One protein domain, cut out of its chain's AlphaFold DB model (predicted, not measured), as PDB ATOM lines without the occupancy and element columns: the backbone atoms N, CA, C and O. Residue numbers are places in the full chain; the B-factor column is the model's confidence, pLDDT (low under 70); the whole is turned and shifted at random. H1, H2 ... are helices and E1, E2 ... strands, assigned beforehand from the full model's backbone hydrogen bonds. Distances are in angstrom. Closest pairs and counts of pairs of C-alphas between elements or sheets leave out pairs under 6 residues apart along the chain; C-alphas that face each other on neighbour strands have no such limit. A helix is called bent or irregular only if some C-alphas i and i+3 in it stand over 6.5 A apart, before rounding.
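What this domain is: This is residues 3 to 137 of the 138 residues of an uncharacterized protein of Nitrospirae bacterium (UniProt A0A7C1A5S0). One twisted antiparallel sheet of nine strands curls round the helix H1, and the long last helix H3 packs beside H1, running the opposite way, with residues 130 to 137 sticking out past the body. The long bent strand E4 runs through the sheet, the hairpin E1 and E2 extends it along one side, and the short helix H2 lies out at an end, off the sheet. The printed part has 135 residues, with three named helices and nine named strands in the order E1 E2 E3 H1 H2 E4 E5 E6 E7 E8 E9 H3. The class is mixed, helices and strands, and the sheet is branched. The whole is compact, with a radius of gyration of the C-alphas of 15.9 A and spans of 47 by 40 by 30 A.

How they stand to each other: E1, residues 3 to 11, and E2, residues 14 to 23, form an antiparallel hairpin at 177 degrees, with N 6 and O 19 at 2.8 A. E4, residues 64 to 77, lies on the other side of E2 from E1, and N 20 and O 74 are 2.8 A apart. E4 bends by 74 degrees at residue 68, and its pairing is staggered. E3, residues 33 to 35, pairs with it over residues 64 to 66, with N 34 and O 65 at 2.9 A. On the other side of E4 from E2 and E3 are E5, residues 80 to 85, with N 82 and O 75 at 2.8 A, and E7, residues 92 to 98, with N 97 and O 69 at 2.8 A. E4 and E5 are a hairpin. E5 runs on into E6, residues 87 to 89, at 75 degrees across a break of 1 residue. E6, E7 and E8, residues 107 to 109, form a meander, each strand the antiparallel neighbour of the one before; N 94 and O 87 are 2.8 A apart, as are N 109 and O 93. E9, residues 113 to 115, is an edge strand beside E5, with N 81 and O 114 at 2.9 A. H1, residues 36 to 47, is on the sheet, which curls round it; its closest C-alphas to E8 are those of Gly 46 and Ser 109, 6.2 A apart. H3, residues 116 to 135, is also on the sheet, and its closest C-alphas to E5 are those of Phe 116 and Phe 81, 5.1 A apart. H1, with residues 41 to 45 alone, touches H3, with residues 119 to 126 alone, at a shallow tilt of 22 degrees, opposite ways; the closest C-alphas are those of Met 45 and Arg 122, 5.9 A apart. H2, residues 57 to 60, is not on the sheet and is close to H1 but not clearly touching, the C-alphas of Val 36 and Tyr 59 being 7.0 A apart. Every O i to N i+4 pair is within hydrogen-bond range in H1, and 15 of 16 in H3; H2 is too short for such a pair.

Where its parts are: E1 begins at C-alpha 3, (-86.368, 68.217, 31.640), and is 23.5 A long; E2 is 24.5 A. E3 leads into H1, 16.3 A from C-alpha 36 to C-alpha 47. H2 is only just irregular, with C-alphas 57 and 60 at 6.55 A. E4 is the longest strand at 35.9 A, from C-alpha 64 at (-81.562, 46.075, 40.030). E5 is 16.9 A and E7 13.5 A; E6, E8 and E9 have three residues each. H3 is 29.5 A and ends at C-alpha 135, (-99.768, 50.818, 54.936).

The domain as a whole: The C-alphas farthest apart are those of Asn 12 and Leu 101, 48.7 A. The printed part has no cut and no long link. Residues 130 to 137, of which 130 to 135 belong to H3, stand free; the body without them spans 47 by 32 by 30 A. The mean pLDDT of the printed part is 82.1, and 27 residues are under 70: 46 to 61, 111 to 112 and 129 to 137.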
ATOM      1  N   GLY A   3     -85.127  68.226  32.406       96.56
ATOM      2  CA  GLY A   3     -86.368  68.217  31.640       96.56
ATOM      3  C   GLY A   3     -86.933  69.607  31.385       96.56
ATOM      4  O   GLY A   3     -86.384  70.605  31.851       96.56
ATOM      5  N   TYR A   4     -88.033  69.654  30.639       97.81
ATOM      6  CA  TYR A   4     -88.797  70.869  30.376       97.81
ATOM      7  C   TYR A   4     -90.280  70.561  30.161       97.81
ATOM      8  O   TYR A   4     -90.654  69.451  29.780       97.81
ATOM      9  N   VAL A   5     -91.102  71.595  30.328       97.62
ATOM     10  CA  VAL A   5     -92.466  71.674  29.800       97.62
ATOM     11  C   VAL A   5     -92.568  72.977  29.017       97.62
ATOM     12  O   VAL A   5     -92.091  74.015  29.473       97.62
ATOM     13  N   ARG A   6     -93.129  72.923  27.813       97.88
ATOM     14  CA  ARG A   6     -93.256  74.057  26.890       97.88
ATOM     15  C   ARG A   6     -94.646  74.075  26.272       97.88
ATOM     16  O   ARG A   6     -95.330  73.055  26.242       97.88
ATOM     17  N   ASN A   7     -95.039  75.235  25.747       97.44
ATOM     18  CA  ASN A   7     -96.295  75.425  25.013       97.44
ATOM     19  C   ASN A   7     -97.547  75.009  25.805       97.44
ATOM     20  O   ASN A   7     -98.525  74.554  25.204       97.44
ATOM     21  N   LEU A   8     -97.492  75.157  27.134       97.31
ATOM     22  CA  LEU A   8     -98.582  74.814  28.035       97.31
ATOM     23  C   LEU A   8     -99.785  75.723  27.774       97.31
ATOM     24  O   LEU A   8     -99.667  76.945  27.828       97.31
ATOM     25  N   VAL A   9    -100.934  75.114  27.515       97.06
ATOM     26  CA  VAL A   9    -102.235  75.780  27.465       97.06
ATOM     27  C   VAL A   9    -103.151  75.064  28.439       97.06
ATOM     28  O   VAL A   9    -103.257  73.837  28.403       97.06
ATOM     29  N   ILE A  10    -103.796  75.845  29.298       95.56
ATOM     30  CA  ILE A  10    -104.790  75.373  30.257       95.56
ATOM     31  C   ILE A  10    -106.122  76.021  29.893       95.56
ATOM     32  O   ILE A  10    -106.183  77.239  29.729       95.56
ATOM     33  N   ALA A  11    -107.174  75.217  29.792       93.69
ATOM     34  CA  ALA A  11    -108.549  75.681  29.655       93.69
ATOM     35  C   ALA A  11    -109.435  74.876  30.606       93.69
ATOM     36  O   ALA A  11    -109.192  73.695  30.822       93.69
ATOM     37  N   ASN A  12    -110.446  75.506  31.211       92.00
ATOM     38  CA  ASN A  12    -111.389  74.830  32.117       92.00
ATOM     39  C   ASN A  12    -110.702  73.982  33.213       92.00
ATOM     40  O   ASN A  12    -111.166  72.899  33.561       92.00
ATOM     41  N   SER A  13    -109.576  74.468  33.749       89.75
ATOM     42  CA  SER A  13    -108.738  73.763  34.737       89.75
ATOM     43  C   SER A  13    -108.123  72.435  34.259       89.75
ATOM     44  O   SER A  13    -107.684  71.629  35.078       89.75
ATOM     45  N   GLN A  14    -108.051  72.205  32.947       89.31
ATOM     46  CA  GLN A  14    -107.418  71.041  32.328       89.31
ATOM     47  C   GLN A  14    -106.313  71.482  31.365       89.31
ATOM     48  O   GLN A  14    -106.374  72.553  30.761       89.31
ATOM     49  N   ALA A  15    -105.261  70.670  31.248       92.88
ATOM     50  CA  ALA A  15    -104.239  70.892  30.235       92.88
ATOM     51  C   ALA A  15    -104.815  70.514  28.866       92.88
ATOM     52  O   ALA A  15    -105.293  69.400  28.697       92.88
ATOM     53  N   GLU A  16    -104.725  71.426  27.903       95.38
ATOM     54  CA  GLU A  16    -105.185  71.215  26.521       95.38
ATOM     55  C   GLU A  16    -104.012  71.045  25.554       95.38
ATOM     56  O   GLU A  16    -104.127  70.462  24.479       95.38
ATOM     57  N   ARG A  17    -102.842  71.586  25.900       97.62
ATOM     58  CA  ARG A  17    -101.652  71.488  25.055       97.62
ATOM     59  C   ARG A  17    -100.404  71.591  25.898       97.62
ATOM     60  O   ARG A  17    -100.345  72.449  26.768       97.62
ATOM     61  N   PHE A  18     -99.410  70.760  25.616       97.75
ATOM     62  CA  PHE A  18     -98.040  70.947  26.087       97.75
ATOM     63  C   PHE A  18     -97.077  70.042  25.319       97.75
ATOM     64  O   PHE A  18     -97.467  69.042  24.715       97.75
ATOM     65  N   GLU A  19     -95.796  70.367  25.413       97.25
ATOM     66  CA  GLU A  19     -94.694  69.474  25.080       97.25
ATOM     67  C   GLU A  19     -93.805  69.323  26.310       97.25
ATOM     68  O   GLU A  19     -93.352  70.316  26.877       97.25
ATOM     69  N   ALA A  20     -93.575  68.088  26.738       96.19
ATOM     70  CA  ALA A  20     -92.805  67.773  27.929       96.19
ATOM     71  C   ALA A  20     -91.693  66.776  27.610       96.19
ATOM     72  O   ALA A  20     -91.865  65.874  26.790       96.19
ATOM     73  N   LEU A  21     -90.566  66.919  28.294       95.69
ATOM     74  CA  LEU A  21     -89.467  65.966  28.258       95.69
ATOM     75  C   LEU A  21     -88.861  65.860  29.648       95.69
ATOM     76  O   LEU A  21     -88.638  66.873  30.311       95.69
ATOM     77  N   ILE A  22     -88.541  64.642  30.062       95.62
ATOM     78  CA  ILE A  22     -87.698  64.397  31.227       95.62
ATOM     79  C   ILE A  22     -86.740  63.254  30.932       95.62
ATOM     80  O   ILE A  22     -87.107  62.242  30.333       95.62
ATOM     81  N   GLU A  23     -85.500  63.412  31.371       95.75
ATOM     82  CA  GLU A  23     -84.461  62.423  31.155       95.75
ATOM     83  C   GLU A  23     -83.414  62.383  32.268       95.75
ATOM     84  O   GLU A  23     -83.197  63.311  33.057       95.75
ATOM     85  N   THR A  24     -82.724  61.258  32.318       95.56
ATOM     86  CA  THR A  24     -81.524  61.069  33.127       95.56
ATOM     87  C   THR A  24     -80.324  61.734  32.463       95.56
ATOM     88  O   THR A  24     -80.160  61.722  31.245       95.56
ATOM     89  N   VAL A  25     -79.457  62.298  33.301       94.44
ATOM     90  CA  VAL A  25     -78.160  62.852  32.907       94.44
ATOM     91  C   VAL A  25     -77.090  62.140  33.707       94.44
ATOM     92  O   VAL A  25     -77.244  61.951  34.918       94.44
ATOM     93  N   ARG A  26     -76.006  61.735  33.041       92.19
ATOM     94  CA  ARG A  26     -74.879  61.105  33.728       92.19
ATOM     95  C   ARG A  26     -74.186  62.143  34.599       92.19
ATOM     96  O   ARG A  26     -73.884  63.242  34.146       92.19
ATOM     97  N   ARG A  27     -73.936  61.778  35.853       92.94
ATOM     98  CA  ARG A  27     -73.179  62.584  36.812       92.94
ATOM     99  C   ARG A  27     -72.125  61.704  37.465       92.94
ATOM    100  O   ARG A  27     -72.378  60.526  37.724       92.94
ATOM    101  N   LYS A  28     -70.945  62.270  37.718       93.00
ATOM    102  CA  LYS A  28     -69.856  61.572  38.410       93.00
ATOM    103  C   LYS A  28     -70.358  61.082  39.776       93.00
ATOM    104  O   LYS A  28     -71.045  61.820  40.471       93.00
ATOM    105  N   GLY A  29     -70.061  59.829  40.120       91.50
ATOM    106  CA  GLY A  29     -70.487  59.202  41.379       91.50
ATOM    107  C   GLY A  29     -71.933  58.685  41.420       91.50
ATOM    108  O   GLY A  29     -72.299  58.024  42.385       91.50
ATOM    109  N   VAL A  30     -72.757  58.916  40.388       91.19
ATOM    110  CA  VAL A  30     -74.158  58.454  40.369       91.19
ATOM    111  C   VAL A  30     -74.308  57.185  39.535       91.19
ATOM    112  O   VAL A  30     -74.252  57.209  38.301       91.19
ATOM    113  N   THR A  31     -74.566  56.069  40.213       90.44
ATOM    114  CA  THR A  31     -74.775  54.773  39.559       90.44
ATOM    115  C   THR A  31     -76.098  54.741  38.786       90.44
ATOM    116  O   THR A  31     -77.149  55.091  39.314       90.44
ATOM    117  N   GLN A  32     -76.065  54.277  37.534       93.06
ATOM    118  CA  GLN A  32     -77.252  54.128  36.682       93.06
ATOM    119  C   GLN A  32     -77.880  52.736  36.865       93.06
ATOM    120  O   GLN A  32     -77.667  51.828  36.056       93.06
ATOM    121  N   LYS A  33     -78.621  52.561  37.962       91.88
ATOM    122  CA  LYS A  33     -79.380  51.340  38.274       91.88
ATOM    123  C   LYS A  33     -80.867  51.645  38.451       91.88
ATOM    124  O   LYS A  33     -81.217  52.686  38.996       91.88
ATOM    125  N   ILE A  34     -81.722  50.743  37.983       88.69
ATOM    126  CA  ILE A  34     -83.182  50.820  38.109       88.69
ATOM    127  C   ILE A  34     -83.703  49.538  38.766       88.69
ATOM    128  O   ILE A  34     -83.242  48.449  38.421       88.69
ATOM    129  N   SER A  35     -84.624  49.665  39.724       89.25
ATOM    130  CA  SER A  35     -85.246  48.519  40.394       89.25
ATOM    131  C   SER A  35     -86.269  47.820  39.496       89.25
ATOM    132  O   SER A  35     -86.846  48.433  38.591       89.25
ATOM    133  N   VAL A  36     -86.535  46.543  39.775       83.38
ATOM    134  CA  VAL A  36     -87.615  45.775  39.120       83.38
ATOM    135  C   VAL A  36     -88.974  46.456  39.292       83.38
ATOM    136  O   VAL A  36     -89.760  46.542  38.351       83.38
ATOM    137  N   GLU A  37     -89.230  47.011  40.470       83.50
ATOM    138  CA  GLU A  37     -90.458  47.747  40.763       83.50
ATOM    139  C   GLU A  37     -90.621  48.982  39.860       83.50
ATOM    140  O   GLU A  37     -91.673  49.184  39.253       83.50
ATOM    141  N   ALA A  38     -89.558  49.776  39.687       87.12
ATOM    142  CA  ALA A  38     -89.580  50.937  38.801       87.12
ATOM    143  C   ALA A  38     -89.757  50.529  37.328       87.12
ATOM    144  O   ALA A  38     -90.497  51.188  36.595       87.12
ATOM    145  N   ILE A  39     -89.138  49.422  36.899       84.06
ATOM    146  CA  ILE A  39     -89.359  48.834  35.567       84.06
ATOM    147  C   ILE A  39     -90.849  48.502  35.373       84.06
ATOM    148  O   ILE A  39     -91.430  48.878  34.352       84.06
ATOM    149  N   ASN A  40     -91.487  47.870  36.363       80.19
ATOM    150  CA  ASN A  40     -92.910  47.520  36.312       80.19
ATOM    151  C   ASN A  40     -93.813  48.757  36.248       80.19
ATOM    152  O   ASN A  40     -94.720  48.809  35.414       80.19
ATOM    153  N   LYS A  41     -93.540  49.783  37.062       84.19
ATOM    154  CA  LYS A  41     -94.292  51.050  37.048       84.19
ATOM    155  C   LYS A  41     -94.198  51.754  35.692       84.19
ATOM    156  O   LYS A  41     -95.216  52.180  35.147       84.19
ATOM    157  N   ILE A  42     -93.000  51.821  35.105       83.19
ATOM    158  CA  ILE A  42     -92.797  52.404  33.769       83.19
ATOM    159  C   ILE A  42     -93.538  51.591  32.699       83.19
ATOM    160  O   ILE A  42     -94.143  52.179  31.802       83.19
ATOM    161  N   SER A  43     -93.520  50.260  32.803       77.75
ATOM    162  CA  SER A  43     -94.260  49.376  31.898       77.75
ATOM    163  C   SER A  43     -95.756  49.693  31.910       77.75
ATOM    164  O   SER A  43     -96.324  50.019  30.871       77.75
ATOM    165  N   ILE A  44     -96.373  49.707  33.098       77.38
ATOM    166  CA  ILE A  44     -97.807  49.992  33.280       77.38
ATOM    167  C   ILE A  44     -98.170  51.371  32.715       77.38
ATOM    168  O   ILE A  44     -99.169  51.504  32.007       77.38
ATOM    169  N   MET A  45     -97.337  52.382  32.976       79.38
ATOM    170  CA  MET A  45     -97.516  53.728  32.429       79.38
ATOM    171  C   MET A  45     -97.493  53.732  30.889       79.38
ATOM    172  O   MET A  45     -98.351  54.354  30.266       79.38
ATOM    173  N   GLY A  46     -96.523  53.046  30.275       69.94
ATOM    174  CA  GLY A  46     -96.286  53.086  28.828       69.94
ATOM    175  C   GLY A  46     -97.238  52.228  27.991       69.94
ATOM    176  O   GLY A  46     -97.645  52.643  26.908       69.94
ATOM    177  N   THR A  47     -97.610  51.037  28.459       65.19
ATOM    178  CA  THR A  47     -98.424  50.077  27.684       65.19
ATOM    179  C   THR A  47     -99.862  49.953  28.187       65.19
ATOM    180  O   THR A  47    -100.676  49.303  27.530       65.19
ATOM    181  N   GLY A  48    -100.192  50.536  29.347       58.31
ATOM    182  CA  GLY A  48    -101.496  50.371  30.002       58.31
ATOM    183  C   GLY A  48    -101.742  48.970  30.566       58.31
ATOM    184  O   GLY A  48    -102.826  48.698  31.066       58.31
ATOM    185  N   SER A  49    -100.762  48.066  30.479       53.91
ATOM    186  CA  SER A  49    -100.870  46.683  30.942       53.91
ATOM    187  C   SER A  49     -99.522  46.191  31.466       53.91
ATOM    188  O   SER A  49     -98.483  46.373  30.835       53.91
ATOM    189  N   ALA A  50     -99.523  45.513  32.615       51.72
ATOM    190  CA  ALA A  50     -98.310  44.931  33.199       51.72
ATOM    191  C   ALA A  50     -97.699  43.790  32.344       51.72
ATOM    192  O   ALA A  50     -96.602  43.310  32.625       51.72
ATOM    193  N   SER A  51     -98.396  43.354  31.291       45.12
ATOM    194  CA  SER A  51     -98.257  42.010  30.724       45.12
ATOM    195  C   SER A  51     -97.163  41.831  29.664       45.12
ATOM    196  O   SER A  51     -96.837  40.695  29.338       45.12
ATOM    197  N   ALA A  52     -96.561  42.898  29.127       46.84
ATOM    198  CA  ALA A  52     -95.619  42.765  28.003       46.84
ATOM    199  C   ALA A  52     -94.138  42.578  28.398       46.84
ATOM    200  O   ALA A  52     -93.336  42.213  27.545       46.84
ATOM    201  N   ILE A  53     -93.749  42.836  29.656       50.78
ATOM    202  CA  ILE A  53     -92.322  42.869  30.058       50.78
ATOM    203  C   ILE A  53     -91.949  41.731  31.022       50.78
ATOM    204  O   ILE A  53     -90.807  41.283  31.031       50.78
ATOM    205  N   LEU A  54     -92.909  41.180  31.772       48.97
ATOM    206  CA  LEU A  54     -92.651  40.123  32.762       48.97
ATOM    207  C   LEU A  54     -92.333  38.741  32.152       48.97
ATOM    208  O   LEU A  54     -91.899  37.847  32.874       48.97
ATOM    209  N   SER A  55     -92.533  38.551  30.843       46.03
ATOM    210  CA  SER A  55     -92.374  37.258  30.161       46.03
ATOM    211  C   SER A  55     -90.923  36.889  29.823       46.03
ATOM    212  O   SER A  55     -90.657  35.739  29.479       46.03
ATOM    213  N   THR A  56     -89.952  37.801  29.956       50.81
ATOM    214  CA  THR A  56     -88.528  37.432  29.853       50.81
ATOM    215  C   THR A  56     -88.039  36.998  31.238       50.81
ATOM    216  O   THR A  56     -87.752  37.840  32.085       50.81
ATOM    217  N   GLY A  57     -87.955  35.688  31.496       47.56
ATOM    218  CA  GLY A  57     -87.685  35.066  32.814       47.56
ATOM    219  C   GLY A  57     -86.421  35.508  33.580       47.56
ATOM    220  O   GLY A  57     -86.192  35.065  34.699       47.56
ATOM    221  N   ILE A  58     -85.631  36.425  33.028       54.53
ATOM    222  CA  ILE A  58     -84.462  37.061  33.646       54.53
ATOM    223  C   ILE A  58     -84.799  38.199  34.626       54.53
ATOM    224  O   ILE A  58     -83.902  38.605  35.361       54.53
ATOM    225  N   TYR A  59     -86.044  38.705  34.684       58.03
ATOM    226  CA  TYR A  59     -86.438  39.807  35.592       58.03
ATOM    227  C   TYR A  59     -86.611  39.413  37.071       58.03
ATOM    228  O   TYR A  59     -86.774  40.287  37.918       58.03
ATOM    229  N   LYS A  60     -86.566  38.112  37.393       59.00
ATOM    230  CA  LYS A  60     -86.677  37.591  38.770       59.00
ATOM    231  C   LYS A  60     -85.329  37.285  39.438       59.00
ATOM    232  O   LYS A  60     -85.316  36.908  40.602       59.00
ATOM    233  N   LEU A  61     -84.212  37.413  38.718       65.38
ATOM    234  CA  LEU A  61     -82.888  36.994  39.204       65.38
ATOM    235  C   LEU A  61     -82.081  38.127  39.859       65.38
ATOM    236  O   LEU A  61     -81.098  37.848  40.538       65.38
ATOM    237  N   PHE A  62     -82.463  39.395  39.655       74.38
ATOM    238  CA  PHE A  62     -81.712  40.556  40.145       74.38
ATOM    239  C   PHE A  62     -82.644  41.637  40.700       74.38
ATOM    240  O   PHE A  62     -83.666  41.949  40.096       74.38
ATOM    241  N   GLU A  63     -82.248  42.280  41.800       80.12
ATOM    242  CA  GLU A  63     -82.998  43.401  42.395       80.12
ATOM    243  C   GLU A  63     -82.946  44.674  41.531       80.12
ATOM    244  O   GLU A  63     -83.871  45.493  41.532       80.12
ATOM    245  N   GLN A  64     -81.843  44.861  40.794       85.88
ATOM    246  CA  GLN A  64     -81.562  46.075  40.030       85.88
ATOM    247  C   GLN A  64     -80.866  45.782  38.699       85.88
ATOM    248  O   GLN A  64     -79.995  44.917  38.600       85.88
ATOM    249  N   TYR A  65     -81.182  46.591  37.687       88.12
ATOM    250  CA  TYR A  65     -80.637  46.493  36.333       88.12
ATOM    251  C   TYR A  65     -79.860  47.752  35.968       88.12
ATOM    252  O   TYR A  65     -80.264  48.867  36.306       88.12
ATOM    253  N   LYS A  66     -78.753  47.595  35.236       90.12
ATOM    254  CA  LYS A  66     -77.992  48.728  34.698       90.12
ATOM    255  C   LYS A  66     -78.714  49.332  33.495       90.12
ATOM    256  O   LYS A  66     -79.107  48.616  32.566       90.12
ATOM    257  N   TYR A  67     -78.807  50.656  33.462       92.12
ATOM    258  CA  TYR A  67     -79.314  51.403  32.313       92.12
ATOM    259  C   TYR A  67     -78.263  52.388  31.790       92.12
ATOM    260  O   TYR A  67     -77.394  52.857  32.520       92.12
ATOM    261  N   ALA A  68     -78.323  52.688  30.496       92.81
ATOM    262  CA  ALA A  68     -77.516  53.730  29.874       92.81
ATOM    263  C   ALA A  68     -78.215  55.088  29.938       92.81
ATOM    264  O   ALA A  68     -77.540  56.099  30.159       92.81
ATOM    265  N   LYS A  69     -79.533  55.090  29.698       94.19
ATOM    266  CA  LYS A  69     -80.376  56.283  29.635       94.19
ATOM    267  C   LYS A  69     -81.838  55.923  29.924       94.19
ATOM    268  O   LYS A  69     -82.342  54.926  29.419       94.19
ATOM    269  N   ILE A  70     -82.496  56.736  30.737       93.56
ATOM    270  CA  ILE A  70     -83.944  56.725  30.991       93.56
ATOM    271  C   ILE A  70     -84.510  58.087  30.623       93.56
ATOM    272  O   ILE A  70     -83.918  59.108  30.991       93.56
ATOM    273  N   GLY A  71     -85.670  58.099  29.981       93.31
ATOM    274  CA  GLY A  71     -86.532  59.267  29.920       93.31
ATOM    275  C   GLY A  71     -87.681  59.104  28.944       93.31
ATOM    276  O   GLY A  71     -87.748  58.145  28.178       93.31
ATOM    277  N   PHE A  72     -88.594  60.060  28.990       91.00
ATOM    278  CA  PHE A  72     -89.780  60.077  28.151       91.00
ATOM    279  C   PHE A  72     -90.064  61.491  27.658       91.00
ATOM    280  O   PHE A  72     -89.706  62.486  28.296       91.00
ATOM    281  N   LYS A  73     -90.724  61.555  26.508       92.31
ATOM    282  CA  LYS A  73     -91.257  62.778  25.914       92.31
ATOM    283  C   LYS A  73     -92.763  62.627  25.747       92.31
ATOM    284  O   LYS A  73     -93.246  61.546  25.414       92.31
ATOM    285  N   GLY A  74     -93.491  63.696  26.020       92.44
ATOM    286  CA  GLY A  74     -94.944  63.744  25.953       92.44
ATOM    287  C   GLY A  74     -95.392  64.935  25.126       92.44
ATOM    288  O   GLY A  74     -94.863  66.032  25.305       92.44
ATOM    289  N   LYS A  75     -96.369  64.741  24.244       95.12
ATOM    290  CA  LYS A  75     -97.019  65.840  23.528       95.12
ATOM    291  C   LYS A  75     -98.522  65.715  23.672       95.12
ATOM    292  O   LYS A  75     -99.089  64.695  23.297       95.12
ATOM    293  N   LEU A  76     -99.136  66.755  24.217       96.06
ATOM    294  CA  LEU A  76    -100.577  66.869  24.353       96.06
ATOM    295  C   LEU A  76    -101.122  67.844  23.313       96.06
ATOM    296  O   LEU A  76    -100.578  68.943  23.150       96.06
ATOM    297  N   LYS A  77    -102.209  67.456  22.648       95.75
ATOM    298  CA  LYS A  77    -103.053  68.344  21.849       95.75
ATOM    299  C   LYS A  77    -104.515  67.924  22.011       95.75
ATOM    300  O   LYS A  77    -104.915  66.880  21.494       95.75
ATOM    301  N   ASN A  78    -105.299  68.759  22.685       91.88
ATOM    302  CA  ASN A  78    -106.632  68.443  23.200       91.88
ATOM    303  C   ASN A  78    -106.546  67.164  24.053       91.88
ATOM    304  O   ASN A  78    -105.628  67.045  24.852       91.88
ATOM    305  N   ASP A  79    -107.404  66.164  23.840       90.38
ATOM    306  CA  ASP A  79    -107.308  64.884  24.561       90.38
ATOM    307  C   ASP A  79    -106.298  63.893  23.945       90.38
ATOM    308  O   ASP A  79    -106.094  62.799  24.463       90.38
ATOM    309  N   ASN A  80    -105.634  64.240  22.837       92.19
ATOM    310  CA  ASN A  80    -104.657  63.351  22.216       92.19
ATOM    311  C   ASN A  80    -103.282  63.520  22.878       92.19
ATOM    312  O   ASN A  80    -102.594  64.528  22.669       92.19
ATOM    313  N   PHE A  81    -102.886  62.516  23.660       91.31
ATOM    314  CA  PHE A  81    -101.570  62.432  24.270       91.31
ATOM    315  C   PHE A  81    -100.684  61.414  23.543       91.31
ATOM    316  O   PHE A  81    -100.995  60.225  23.445       91.31
ATOM    317  N   LEU A  82     -99.534  61.892  23.077       90.38
ATOM    318  CA  LEU A  82     -98.463  61.089  22.501       90.38
ATOM    319  C   LEU A  82     -97.358  60.902  23.535       90.38
ATOM    320  O   LEU A  82     -96.711  61.873  23.926       90.38
ATOM    321  N   LEU A  83     -97.111  59.653  23.930       87.31
ATOM    322  CA  LEU A  83     -96.003  59.273  24.804       87.31
ATOM    323  C   LEU A  83     -94.908  58.562  24.003       87.31
ATOM    324  O   LEU A  83     -95.165  57.592  23.288       87.31
ATOM    325  N   GLY A  84     -93.674  59.032  24.154       88.06
ATOM    326  CA  GLY A  84     -92.510  58.520  23.444       88.06
ATOM    327  C   GLY A  84     -91.300  58.310  24.344       88.06
ATOM    328  O   GLY A  84     -91.188  58.885  25.432       88.06
ATOM    329  N   GLY A  85     -90.370  57.497  23.855       89.25
ATOM    330  CA  GLY A  85     -89.037  57.361  24.437       89.25
ATOM    331  C   GLY A  85     -88.107  58.492  23.986       89.25
ATOM    332  O   GLY A  85     -88.373  59.181  23.001       89.25
ATOM    333  N   ILE A  86     -86.998  58.688  24.698       90.25
ATOM    334  CA  ILE A  86     -85.998  59.720  24.354       90.25
ATOM    335  C   ILE A  86     -84.832  59.191  23.514       90.25
ATOM    336  O   ILE A  86     -84.102  59.977  22.918       90.25
ATOM    337  N   VAL A  87     -84.628  57.873  23.492       90.69
ATOM    338  CA  VAL A  87     -83.625  57.223  22.641       90.69
ATOM    339  C   VAL A  87     -84.361  56.553  21.492       90.69
ATOM    340  O   VAL A  87     -85.259  55.752  21.740       90.69
ATOM    341  N   THR A  88     -83.969  56.854  20.259       89.94
ATOM    342  CA  THR A  88     -84.529  56.242  19.049       89.94
ATOM    343  C   THR A  88     -83.447  55.409  18.373       89.94
ATOM    344  O   THR A  88     -82.369  55.921  18.083       89.94
ATOM    345  N   GLU A  89     -83.729  54.133  18.120       88.06
ATOM    346  CA  GLU A  89     -82.864  53.254  17.327       88.06
ATOM    347  C   GLU A  89     -83.729  52.478  16.328       88.06
ATOM    348  O   GLU A  89     -84.630  51.730  16.717       88.06
ATOM    349  N   GLY A  90     -83.475  52.676  15.032       87.75
ATOM    350  CA  GLY A  90     -84.325  52.132  13.974       87.75
ATOM    351  C   GLY A  90     -85.772  52.614  14.116       87.75
ATOM    352  O   GLY A  90     -86.029  53.812  14.173       87.75
ATOM    353  N   ASN A  91     -86.713  51.673  14.202       83.50
ATOM    354  CA  ASN A  91     -88.148  51.933  14.361       83.50
ATOM    355  C   ASN A  91     -88.640  51.859  15.821       83.50
ATOM    356  O   ASN A  91     -89.841  51.725  16.054       83.50
ATOM    357  N   LYS A  92     -87.733  51.894  16.808       83.00
ATOM    358  CA  LYS A  92     -88.060  51.747  18.234       83.00
ATOM    359  C   LYS A  92     -87.673  52.994  19.015       83.00
ATOM    360  O   LYS A  92     -86.555  53.494  18.890       83.00
ATOM    361  N   GLU A  93     -88.570  53.437  19.888       86.88
ATOM    362  CA  GLU A  93     -88.270  54.441  20.909       86.88
ATOM    363  C   GLU A  93     -88.133  53.775  22.279       86.88
ATOM    364  O   GLU A  93     -88.969  52.965  22.669       86.88
ATOM    365  N   TYR A  94     -87.103  54.124  23.041       87.56
ATOM    366  CA  TYR A  94     -86.810  53.533  24.345       87.56
ATOM    367  C   TYR A  94     -87.099  54.534  25.462       87.56
ATOM    368  O   TYR A  94     -86.538  55.634  25.483       87.56
ATOM    369  N   ILE A  95     -87.942  54.126  26.413       89.50
ATOM    370  CA  ILE A  95     -88.122  54.832  27.690       89.50
ATOM    371  C   ILE A  95     -86.955  54.505  28.621       89.50
ATOM    372  O   ILE A  95     -86.435  55.375  29.317       89.50
ATOM    373  N   VAL A  96     -86.510  53.245  28.599       90.06
ATOM    374  CA  VAL A  96     -85.305  52.786  29.291       90.06
ATOM    375  C   VAL A  96     -84.419  52.090  28.275       90.06
ATOM    376  O   VAL A  96     -84.815  51.094  27.670       90.06
ATOM    377  N   LYS A  97     -83.208  52.604  28.090       91.00
ATOM    378  CA  LYS A  97     -82.173  51.989  27.267       91.00
ATOM    379  C   LYS A  97     -81.138  51.332  28.170       91.00
ATOM    380  O   LYS A  97     -80.565  51.988  29.043       91.00
ATOM    381  N   GLY A  98     -80.880  50.051  27.946       89.44
ATOM    382  CA  GLY A  98     -79.934  49.247  28.710       89.44
ATOM    383  C   GLY A  98     -78.482  49.659  28.489       89.44
ATOM    384  O   GLY A  98     -78.118  50.186  27.436       89.44
ATOM    385  N   GLY A  99     -77.648  49.411  29.501       85.31
ATOM    386  CA  GLY A  99     -76.195  49.579  29.410       85.31
ATOM    387  C   GLY A  99     -75.514  48.558  28.491       85.31
ATOM    388  O   GLY A  99     -76.155  47.739  27.836       85.31
ATOM    389  N   ILE A 100     -74.182  48.576  28.465       86.00
ATOM    390  CA  ILE A 100     -73.393  47.588  27.711       86.00
ATOM    391  C   ILE A 100     -73.355  46.254  28.478       86.00
ATOM    392  O   ILE A 100     -73.686  45.213  27.909       86.00
ATOM    393  N   LEU A 101     -73.050  46.309  29.781       85.06
ATOM    394  CA  LEU A 101     -72.835  45.147  30.652       85.06
ATOM    395  C   LEU A 101     -74.139  44.596  31.267       85.06
ATOM    396  O   LEU A 101     -74.948  45.395  31.750       85.06
ATOM    397  N   PRO A 102     -74.323  43.262  31.325       81.94
ATOM    398  CA  PRO A 102     -75.430  42.643  32.049       81.94
ATOM    399  C   PRO A 102     -75.264  42.770  33.585       81.94
ATOM    400  O   PRO A 102     -74.144  42.976  34.068       81.94
ATOM    401  N   PRO A 103     -76.358  42.664  34.364       86.19
ATOM    402  CA  PRO A 103     -77.752  42.623  33.917       86.19
ATOM    403  C   PRO A 103     -78.235  44.009  33.451       86.19
ATOM    404  O   PRO A 103     -77.997  45.028  34.106       86.19
ATOM    405  N   LYS A 104     -78.917  44.050  32.299       84.94
ATOM    406  CA  LYS A 104     -79.429  45.274  31.661       84.94
ATOM    407  C   LYS A 104     -80.879  45.102  31.231       84.94
ATOM    408  O   LYS A 104     -81.298  43.987  30.939       84.94
ATOM    409  N   VAL A 105     -81.612  46.207  31.149       82.62
ATOM    410  CA  VAL A 105     -83.026  46.221  30.758       82.62
ATOM    411  C   VAL A 105     -83.267  47.222  29.634       82.62
ATOM    412  O   VAL A 105     -82.687  48.306  29.632       82.62
ATOM    413  N   ASN A 106     -84.135  46.859  28.693       85.19
ATOM    414  CA  ASN A 106     -84.675  47.775  27.694       85.19
ATOM    415  C   ASN A 106     -86.193  47.847  27.863       85.19
ATOM    416  O   ASN A 106     -86.851  46.811  27.898       85.19
ATOM    417  N   ILE A 107     -86.743  49.058  27.912       83.75
ATOM    418  CA  ILE A 107     -88.185  49.306  27.877       83.75
ATOM    419  C   ILE A 107     -88.475  50.145  26.642       83.75
ATOM    420  O   ILE A 107     -88.017  51.285  26.537       83.75
ATOM    421  N   ILE A 108     -89.223  49.560  25.713       82.75
ATOM    422  CA  ILE A 108     -89.617  50.186  24.452       82.75
ATOM    423  C   ILE A 108     -90.975  50.863  24.649       82.75
ATOM    424  O   ILE A 108     -91.908  50.254  25.176       82.75
ATOM    425  N   SER A 109     -91.083  52.118  24.216       77.31
ATOM    426  CA  SER A 109     -92.370  52.785  24.060       77.31
ATOM    427  C   SER A 109     -93.084  52.193  22.852       77.31
ATOM    428  O   SER A 109     -92.552  52.194  21.741       77.31
ATOM    429  N   HIS A 110     -94.303  51.708  23.059       72.19
ATOM    430  CA  HIS A 110     -95.216  51.482  21.951       72.19
ATOM    431  C   HIS A 110     -95.950  52.798  21.742       72.19
ATOM    432  O   HIS A 110     -96.874  53.103  22.494       72.19
ATOM    433  N   THR A 111     -95.511  53.596  20.769       61.47
ATOM    434  CA  THR A 111     -96.148  54.878  20.462       61.47
ATOM    435  C   THR A 111     -97.612  54.633  20.109       61.47
ATOM    436  O   THR A 111     -97.927  54.031  19.083       61.47
ATOM    437  N   ARG A 112     -98.518  55.069  20.985       67.44
ATOM    438  CA  ARG A 112     -99.966  55.042  20.767       67.44
ATOM    439  C   ARG A 112    -100.518  56.409  21.142       67.44
ATOM    440  O   ARG A 112    -100.106  56.977  22.150       67.44
ATOM    441  N   ASN A 113    -101.454  56.912  20.343       77.12
ATOM    442  CA  ASN A 113    -102.334  57.987  20.786       77.12
ATOM    443  C   ASN A 113    -103.152  57.440  21.961       77.12
ATOM    444  O   ASN A 113    -103.879  56.458  21.793       77.12
ATOM    445  N   VAL A 114    -103.004  58.031  23.143       83.56
ATOM    446  CA  VAL A 114    -103.818  57.706  24.317       83.56
ATOM    447  C   VAL A 114    -104.595  58.951  24.726       83.56
ATOM    448  O   VAL A 114    -104.095  60.064  24.577       83.56
ATOM    449  N   SER A 115    -105.817  58.765  25.228       88.75
ATOM    450  CA  SER A 115    -106.540  59.853  25.888       88.75
ATOM    451  C   SER A 115    -105.688  60.393  27.039       88.75
ATOM    452  O   SER A 115    -105.123  59.619  27.824       88.75
ATOM    453  N   PHE A 116    -105.579  61.711  27.161       89.31
ATOM    454  CA  PHE A 116    -104.825  62.320  28.250       89.31
ATOM    455  C   PHE A 116    -105.428  61.964  29.607       89.31
ATOM    456  O   PHE A 116    -104.695  61.649  30.547       89.31
ATOM    457  N   GLN A 117    -106.758  61.904  29.692       87.38
ATOM    458  CA  GLN A 117    -107.440  61.470  30.910       87.38
ATOM    459  C   GLN A 117    -107.068  60.036  31.300       87.38
ATOM    460  O   GLN A 117    -106.828  59.753  32.474       87.38
ATOM    461  N   GLU A 118    -106.975  59.134  30.326       86.44
ATOM    462  CA  GLU A 118    -106.550  57.752  30.560       86.44
ATOM    463  C   GLU A 118    -105.094  57.677  31.048       86.44
ATOM    464  O   GLU A 118    -104.782  56.946  31.990       86.44
ATOM    465  N   MET A 119    -104.200  58.493  30.486       86.75
ATOM    466  CA  MET A 119    -102.821  58.596  30.974       86.75
ATOM    467  C   MET A 119    -102.764  59.091  32.428       86.75
ATOM    468  O   MET A 119    -102.040  58.527  33.252       86.75
ATOM    469  N   VAL A 120    -103.554  60.112  32.769       87.88
ATOM    470  CA  VAL A 120    -103.647  60.631  34.143       87.88
ATOM    471  C   VAL A 120    -104.178  59.558  35.099       87.88
ATOM    472  O   VAL A 120    -103.624  59.388  36.188       87.88
ATOM    473  N   LYS A 121    -105.188  58.777  34.691       86.00
ATOM    474  CA  LYS A 121    -105.689  57.634  35.474       86.00
ATOM    475  C   LYS A 121    -104.582  56.616  35.751       86.00
ATOM    476  O   LYS A 121    -104.375  56.262  36.910       86.00
ATOM    477  N   ARG A 122    -103.813  56.210  34.734       84.88
ATOM    478  CA  ARG A 122    -102.685  55.266  34.891       84.88
ATOM    479  C   ARG A 122    -101.617  55.784  35.853       84.88
ATOM    480  O   ARG A 122    -101.147  55.034  36.708       84.88
ATOM    481  N   LEU A 123    -101.261  57.066  35.751       84.00
ATOM    482  CA  LEU A 123    -100.311  57.706  36.667       84.00
ATOM    483  C   LEU A 123    -100.826  57.712  38.112       84.00
ATOM    484  O   LEU A 123    -100.065  57.436  39.043       84.00
ATOM    485  N   ASN A 124    -102.114  57.987  38.309       84.00
ATOM    486  CA  ASN A 124    -102.733  57.951  39.631       84.00
ATOM    487  C   ASN A 124    -102.773  56.532  40.212       84.00
ATOM    488  O   ASN A 124    -102.527  56.370  41.408       84.00
ATOM    489  N   SER A 125    -103.006  55.506  39.390       78.19
ATOM    490  CA  SER A 125    -102.949  54.105  39.828       78.19
ATOM    491  C   SER A 125    -101.559  53.720  40.343       78.19
ATOM    492  O   SER A 125    -101.451  53.066  41.377       78.19
ATOM    493  N   ILE A 126    -100.487  54.190  39.695       78.06
ATOM    494  CA  ILE A 126     -99.107  53.948  40.152       78.06
ATOM    495  C   ILE A 126     -98.841  54.600  41.518       78.06
ATOM    496  O   ILE A 126     -98.239  53.972  42.386       78.06
ATOM    497  N   LYS A 127     -99.331  55.827  41.744       75.94
ATOM    498  CA  LYS A 127     -99.199  56.514  43.044       75.94
ATOM    499  C   LYS A 127     -99.953  55.810  44.174       75.94
ATOM    500  O   LYS A 127     -99.524  55.856  45.322       75.94
ATOM    501  N   GLN A 128    -101.098  55.196  43.879       70.06
ATOM    502  CA  GLN A 128    -101.881  54.479  44.890       70.06
ATOM    503  C   GLN A 128    -101.215  53.170  45.320       70.06
ATOM    504  O   GLN A 128    -101.270  52.839  46.502       70.06
ATOM    505  N   ILE A 129    -100.526  52.484  44.400       66.19
ATOM    506  CA  ILE A 129     -99.711  51.303  44.726       66.19
ATOM    507  C   ILE A 129     -98.674  51.660  45.805       66.19
ATOM    508  O   ILE A 129     -98.581  50.958  46.805       66.19
ATOM    509  N   GLU A 130     -98.004  52.812  45.687       64.31
ATOM    510  CA  GLU A 130     -97.026  53.282  46.687       64.31
ATOM    511  C   GLU A 130     -97.635  53.569  48.068       64.31
ATOM    512  O   GLU A 130     -96.980  53.364  49.091       64.31
ATOM    513  N   LYS A 131     -98.886  54.046  48.123       60.84
ATOM    514  CA  LYS A 131     -99.582  54.282  49.399       60.84
ATOM    515  C   LYS A 131    -100.012  52.975  50.062       60.84
ATOM    516  O   LYS A 131     -99.852  52.842  51.269       60.84
ATOM    517  N   GLY A 132    -100.530  52.019  49.291       56.31
ATOM    518  CA  GLY A 132    -100.952  50.715  49.812       56.31
ATOM    519  C   GLY A 132     -99.789  49.843  50.297       56.31
ATOM    520  O   GLY A 132     -99.966  49.067  51.231       56.31
ATOM    521  N   GLU A 133     -98.600  49.995  49.705       56.22
ATOM    522  CA  GLU A 133     -97.380  49.321  50.163       56.22
ATOM    523  C   GLU A 133     -96.913  49.866  51.515       56.22
ATOM    524  O   GLU A 133     -96.647  49.078  52.412       56.22
ATOM    525  N   LYS A 134     -96.923  51.194  51.713       50.84
ATOM    526  CA  LYS A 134     -96.563  51.810  53.004       50.84
ATOM    527  C   LYS A 134     -97.493  51.424  54.159       50.84
ATOM    528  O   LYS A 134     -97.015  51.302  55.272       50.84
ATOM    529  N   ILE A 135     -98.782  51.196  53.900       54.22
ATOM    530  CA  ILE A 135     -99.768  50.818  54.936       54.22
ATOM    531  C   ILE A 135     -99.602  49.353  55.393       54.22
ATOM    532  O   ILE A 135    -100.096  48.974  56.447       54.22
ATOM    533  N   ARG A 136     -98.920  48.506  54.613       53.78
ATOM    534  CA  ARG A 136     -98.673  47.091  54.961       53.78
ATOM    535  C   ARG A 136     -97.346  46.860  55.690       53.78
ATOM    536  O   ARG A 136     -97.052  45.720  56.034       53.78
ATOM    537  N   VAL A 137     -96.557  47.913  55.890       49.28
ATOM    538  CA  VAL A 137     -95.286  47.903  56.631       49.28
ATOM    539  C   VAL A 137     -95.405  48.832  57.841       49.28
ATOM    540  O   VAL A 137     -94.638  49.775  57.987       49.28
TER     541      VAL A 137